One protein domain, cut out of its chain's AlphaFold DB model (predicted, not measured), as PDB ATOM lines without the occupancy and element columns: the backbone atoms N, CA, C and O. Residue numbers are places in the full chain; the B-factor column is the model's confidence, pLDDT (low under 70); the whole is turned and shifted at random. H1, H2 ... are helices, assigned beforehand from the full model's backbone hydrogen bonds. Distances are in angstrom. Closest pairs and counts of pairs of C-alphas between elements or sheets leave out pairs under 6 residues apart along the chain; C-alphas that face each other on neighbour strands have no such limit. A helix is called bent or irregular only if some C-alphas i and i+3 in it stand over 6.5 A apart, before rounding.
ATOM      1  N   VAL A  18     184.367 160.947 120.148       57.41
ATOM      2  CA  VAL A  18     185.100 161.799 119.199       57.41
ATOM      3  C   VAL A  18     184.242 161.977 117.942       57.41
ATOM      4  O   VAL A  18     183.841 160.967 117.351       57.41
ATOM      5  N   PRO A  19     183.934 163.222 117.526       64.31
ATOM      6  CA  PRO A  19     183.278 163.474 116.248       64.31
ATOM      7  C   PRO A  19     184.087 162.818 115.128       64.31
ATOM      8  O   PRO A  19     185.309 162.934 115.099       64.31
ATOM      9  N   LYS A  20     183.421 162.101 114.226       71.12
ATOM     10  CA  LYS A  20     184.064 161.515 113.048       71.12
ATOM     11  C   LYS A  20     183.708 162.365 111.843       71.12
ATOM     12  O   LYS A  20     182.538 162.691 111.662       71.12
ATOM     13  N   PHE A  21     184.715 162.729 111.064       70.50
ATOM     14  CA  PHE A  21     184.532 163.352 109.763       70.50
ATOM     15  C   PHE A  21     184.584 162.253 108.700       70.50
ATOM     16  O   PHE A  21     185.498 161.428 108.725       70.50
ATOM     17  N   ASP A  22     183.584 162.208 107.823       74.31
ATOM     18  CA  ASP A  22     183.582 161.331 106.653       74.31
ATOM     19  C   ASP A  22     184.120 162.121 105.455       74.31
ATOM     20  O   ASP A  22     183.543 163.136 105.064       74.31
ATOM     21  N   GLU A  23     185.229 161.658 104.880       68.81
ATOM     22  CA  GLU A  23     185.911 162.316 103.756       68.81
ATOM     23  C   GLU A  23     185.038 162.383 102.491       68.81
ATOM     24  O   GLU A  23     185.269 163.223 101.623       68.81
ATOM     25  N   ASN A  24     184.013 161.529 102.395       69.31
ATOM     26  CA  ASN A  24     183.098 161.486 101.254       69.31
ATOM     27  C   ASN A  24     181.977 162.535 101.332       69.31
ATOM     28  O   ASN A  24     181.281 162.758 100.341       69.31
ATOM     29  N   GLU A  25     181.793 163.188 102.483       71.44
ATOM     30  CA  GLU A  25     180.766 164.210 102.691       71.44
ATOM     31  C   GLU A  25     181.383 165.551 103.134       71.44
ATOM     32  O   GLU A  25     181.217 165.973 104.285       71.44
ATOM     33  N   PRO A  26     182.053 166.287 102.222       67.25
ATOM     34  CA  PRO A  26     182.730 167.546 102.549       67.25
ATOM     35  C   PRO A  26     181.786 168.609 103.137       67.25
ATOM     36  O   PRO A  26     182.208 169.427 103.949       67.25
ATOM     37  N   ALA A  27     180.482 168.552 102.837       64.94
ATOM     38  CA  ALA A  27     179.462 169.431 103.422       64.94
ATOM     39  C   ALA A  27     179.310 169.286 104.953       64.94
ATOM     40  O   ALA A  27     178.761 170.168 105.619       64.94
ATOM     41  N   GLN A  28     179.778 168.180 105.543       71.31
ATOM     42  CA  GLN A  28     179.765 167.983 106.993       71.31
ATOM     43  C   GLN A  28     180.947 168.652 107.706       71.31
ATOM     44  O   GLN A  28     180.918 168.776 108.931       71.31
ATOM     45  N   LEU A  29     181.958 169.125 106.973       77.38
ATOM     46  CA  LEU A  29     183.195 169.669 107.538       77.38
ATOM     47  C   LEU A  29     182.941 170.906 108.412       77.38
ATOM     48  O   LEU A  29     183.448 170.998 109.529       77.38
ATOM     49  N   SER A  30     182.063 171.805 107.963       75.19
ATOM     50  CA  SER A  30     181.644 172.980 108.739       75.19
ATOM     51  C   SER A  30     180.937 172.590 110.049       75.19
ATOM     52  O   SER A  30     181.221 173.143 111.113       75.19
ATOM     53  N   ARG A  31     180.077 171.558 110.023       74.00
ATOM     54  CA  ARG A  31     179.427 171.017 111.236       74.00
ATOM     55  C   ARG A  31     180.431 170.348 112.173       74.00
ATOM     56  O   ARG A  31     180.298 170.466 113.393       74.00
ATOM     57  N   PHE A  32     181.422 169.660 111.616       77.19
ATOM     58  CA  PHE A  32     182.494 169.018 112.364       77.19
ATOM     59  C   PHE A  32     183.324 170.052 113.135       77.19
ATOM     60  O   PHE A  32     183.439 169.937 114.355       77.19
ATOM     61  N   PHE A  33     183.793 171.118 112.477       76.12
ATOM     62  CA  PHE A  33     184.517 172.205 113.150       76.12
ATOM     63  C   PHE A  33     183.679 172.892 114.233       76.12
ATOM     64  O   PHE A  33     184.146 173.044 115.360       76.12
ATOM     65  N   LYS A  34     182.401 173.178 113.961       74.00
ATOM     66  CA  LYS A  34     181.470 173.744 114.953       74.00
ATOM     67  C   LYS A  34     181.289 172.851 116.187       74.00
ATOM     68  O   LYS A  34     181.170 173.334 117.313       74.00
ATOM     69  N   THR A  35     181.294 171.533 115.992       73.88
ATOM     70  CA  THR A  35     181.218 170.555 117.088       73.88
ATOM     71  C   THR A  35     182.513 170.524 117.907       73.88
ATOM     72  O   THR A  35     182.469 170.358 119.123       73.88
ATOM     73  N   LEU A  36     183.670 170.721 117.268       72.38
ATOM     74  CA  LEU A  36     184.955 170.825 117.963       72.38
ATOM     75  C   LEU A  36     185.085 172.134 118.755       72.38
ATOM     76  O   LEU A  36     185.620 172.127 119.860       72.38
ATOM     77  N   GLU A  37     184.573 173.242 118.221       73.19
ATOM     78  CA  GLU A  37     184.611 174.560 118.866       73.19
ATOM     79  C   GLU A  37     183.711 174.630 120.100       73.19
ATOM     80  O   GLU A  37     184.178 174.999 121.172       73.19
ATOM     81  N   THR A  38     182.463 174.162 119.994       63.50
ATOM     82  CA  THR A  38     181.538 174.133 121.146       63.50
ATOM     83  C   THR A  38     182.038 173.251 122.289       63.50
ATOM     84  O   THR A  38     181.704 173.493 123.447       63.50
ATOM     85  N   ARG A  39     182.865 172.244 121.986       58.81
ATOM     86  CA  ARG A  39     183.542 171.425 122.995       58.81
ATOM     87  C   ARG A  39     184.729 172.150 123.633       58.81
ATOM     88  O   ARG A  39     184.894 172.063 124.844       58.81
ATOM     89  N   LYS A  40     185.532 172.862 122.837       56.66
ATOM     90  CA  LYS A  40     186.698 173.617 123.317       56.66
ATOM     91  C   LYS A  40     186.304 174.744 124.279       56.66
ATOM     92  O   LYS A  40     187.023 174.986 125.239       56.66
ATOM     93  N   ASP A  41     185.147 175.372 124.071       50.78
ATOM     94  CA  ASP A  41     184.621 176.417 124.966       50.78
ATOM     95  C   ASP A  41     184.076 175.864 126.302       50.78
ATOM     96  O   ASP A  41     183.882 176.618 127.255       50.78
ATOM     97  N   GLY A  42     183.832 174.551 126.390       48.06
ATOM     98  CA  GLY A  42     183.375 173.867 127.605       48.06
ATOM     99  C   GLY A  42     184.497 173.336 128.502       48.06
ATOM    100  O   GLY A  42     184.207 172.788 129.563       48.06
ATOM    101  N   GLU A  43     185.760 173.468 128.090       44.62
ATOM    102  CA  GLU A  43     186.893 172.791 128.719       44.62
ATOM    103  C   GLU A  43     188.067 173.780 128.837       44.62
ATOM    104  O   GLU A  43     188.800 174.039 127.882       44.62
ATOM    105  N   LYS A  57     192.911 179.241 112.877       77.75
ATOM    106  CA  LYS A  57     192.248 179.864 111.735       77.75
ATOM    107  C   LYS A  57     192.914 179.515 110.395       77.75
ATOM    108  O   LYS A  57     192.206 179.143 109.469       77.75
ATOM    109  N   ALA A  58     194.243 179.580 110.306       82.12
ATOM    110  CA  ALA A  58     194.997 179.204 109.108       82.12
ATOM    111  C   ALA A  58     194.911 177.694 108.829       82.12
ATOM    112  O   ALA A  58     194.762 177.290 107.682       82.12
ATOM    113  N   PHE A  59     194.925 176.860 109.874       81.69
ATOM    114  CA  PHE A  59     194.710 175.414 109.755       81.69
ATOM    115  C   PHE A  59     193.312 175.070 109.222       81.69
ATOM    116  O   PHE A  59     193.194 174.249 108.314       81.69
ATOM    117  N   LYS A  60     192.256 175.718 109.740       80.88
ATOM    118  CA  LYS A  60     190.899 175.568 109.189       80.88
ATOM    119  C   LYS A  60     190.859 175.940 107.714       80.88
ATOM    120  O   LYS A  60     190.314 175.180 106.927       80.88
ATOM    121  N   GLN A  61     191.450 177.078 107.358       79.81
ATOM    122  CA  GLN A  61     191.449 177.572 105.985       79.81
ATOM    123  C   GLN A  61     192.186 176.617 105.034       79.81
ATOM    124  O   GLN A  61     191.635 176.249 104.008       79.81
ATOM    125  N   ALA A  62     193.352 176.092 105.428       82.94
ATOM    126  CA  ALA A  62     194.077 175.090 104.641       82.94
ATOM    127  C   ALA A  62     193.292 173.775 104.451       82.94
ATOM    128  O   ALA A  62     193.428 173.108 103.427       82.94
ATOM    129  N   ILE A  63     192.471 173.388 105.433       82.56
ATOM    130  CA  ILE A  63     191.579 172.228 105.318       82.56
ATOM    131  C   ILE A  63     190.405 172.528 104.383       82.56
ATOM    132  O   ILE A  63     190.037 171.680 103.576       82.56
ATOM    133  N   PHE A  64     189.829 173.722 104.468       78.88
ATOM    134  CA  PHE A  64     188.770 174.149 103.564       78.88
ATOM    135  C   PHE A  64     189.246 174.248 102.106       78.88
ATOM    136  O   PHE A  64     188.544 173.772 101.216       78.88
ATOM    137  N   ASP A  65     190.472 174.726 101.867       83.00
ATOM    138  CA  ASP A  65     191.113 174.732 100.544       83.00
ATOM    139  C   ASP A  65     191.282 173.313  99.962       83.00
ATOM    140  O   ASP A  65     191.223 173.118  98.745       83.00
ATOM    141  N   LEU A  66     191.479 172.303 100.822       84.69
ATOM    142  CA  LEU A  66     191.646 170.901 100.421       84.69
ATOM    143  C   LEU A  66     190.321 170.238 100.005       84.69
ATOM    144  O   LEU A  66     190.327 169.279  99.231       84.69
ATOM    145  N   TYR A  67     189.190 170.761 100.485       79.12
ATOM    146  CA  TYR A  67     187.846 170.275 100.176       79.12
ATOM    147  C   TYR A  67     186.992 171.398  99.560       79.12
ATOM    148  O   TYR A  67     186.094 171.930 100.222       79.12
ATOM    149  N   PRO A  68     187.216 171.757  98.281       70.94
ATOM    150  CA  PRO A  68     186.388 172.741  97.589       70.94
ATOM    151  C   PRO A  68     184.925 172.267  97.562       70.94
ATOM    152  O   PRO A  68     184.607 171.217  97.004       70.94
ATOM    153  N   GLY A  69     184.035 173.027  98.209       65.94
ATOM    154  CA  GLY A  69     182.631 172.658  98.457       65.94
ATOM    155  C   GLY A  69     182.296 172.337  99.922       65.94
ATOM    156  O   GLY A  69     181.137 172.082 100.239       65.94
ATOM    157  N   ALA A  70     183.282 172.371 100.822       64.75
ATOM    158  CA  ALA A  70     183.088 172.190 102.261       64.75
ATOM    159  C   ALA A  70     182.778 173.489 103.034       64.75
ATOM    160  O   ALA A  70     182.208 173.430 104.130       64.75
ATOM    161  N   GLU A  71     183.144 174.649 102.474       58.09
ATOM    162  CA  GLU A  71     182.969 175.974 103.099       58.09
ATOM    163  C   GLU A  71     181.533 176.486 103.113       58.09
ATOM    164  O   GLU A  71     181.226 177.403 103.869       58.09
ATOM    165  N   GLU A  72     180.617 175.901 102.345       56.28
ATOM    166  CA  GLU A  72     179.246 176.398 102.330       56.28
ATOM    167  C   GLU A  72     178.455 175.850 103.531       56.28
ATOM    168  O   GLU A  72     177.507 175.072 103.396       56.28
ATOM    169  N   GLU A  73     178.750 176.358 104.737       59.03
ATOM    170  CA  GLU A  73     177.645 176.760 105.612       59.03
ATOM    171  C   GLU A  73     176.875 177.803 104.797       59.03
ATOM    172  O   GLU A  73     177.205 178.983 104.827       59.03
ATOM    173  N   LYS A  74     175.943 177.319 103.958       66.12
ATOM    174  CA  LYS A  74     175.163 178.115 103.011       66.12
ATOM    175  C   LYS A  74     174.826 179.438 103.678       66.12
ATOM    176  O   LYS A  74     174.062 179.430 104.647       66.12
TER     177      LYS A  74
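AT A GLANCE: This is residues 18 to 43 and 57 to 74 of the 393 residues of an uncharacterized protein of Botryobasidium botryosum FD-172 SS1 (UniProt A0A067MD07). A first stretch, residues 18 to 25, runs alongside helix H1, and helix H2 lies on another side of H1, running roughly the opposite direction with a gap between the two helices. The last stretch, residues 67 to 74, folds back past the beginning of H1, while residues 37 to 43, of which 37 to 40 belong to H1, stick out. The printed part has 44 residues with two named helices, H1 then H2, and no named strand; the class is all helix. It is only just compact, close to loose, with a radius of gyration of the C-alphas of 10.7 A and spans of 31 by 21 by 19 A.

HOW THE PARTS SIT: H1, residues 26 to 40, and H2, residues 57 to 66, are near each other, with 8 pairs of C-alphas within 10 A and the closest at 8.2 A. In H2 every O i to N i+4 pair is within hydrogen-bond range; in H1, 9 of 11 are.

IN THESE COORDINATES: H1 begins at C-alpha 26 (182.730, 167.546, 102.549) and measures 22.0 A. It is only just irregular: C-alphas 27 and 30 are 6.8 A apart. H2 measures 14.4 A and ends at C-alpha 66 (191.646, 170.901, 100.421).

THE WHOLE: The C-alphas farthest apart, of Glu 43 and Pro 68, are 31.1 A apart. Residues 44 to 56 are not printed, and C-alphas 43 and 57 across this cut are 19.2 A apart. Mean pLDDT of the printed part is 70.0; residues 38 to 43 and 69 to 74 are among those under 70.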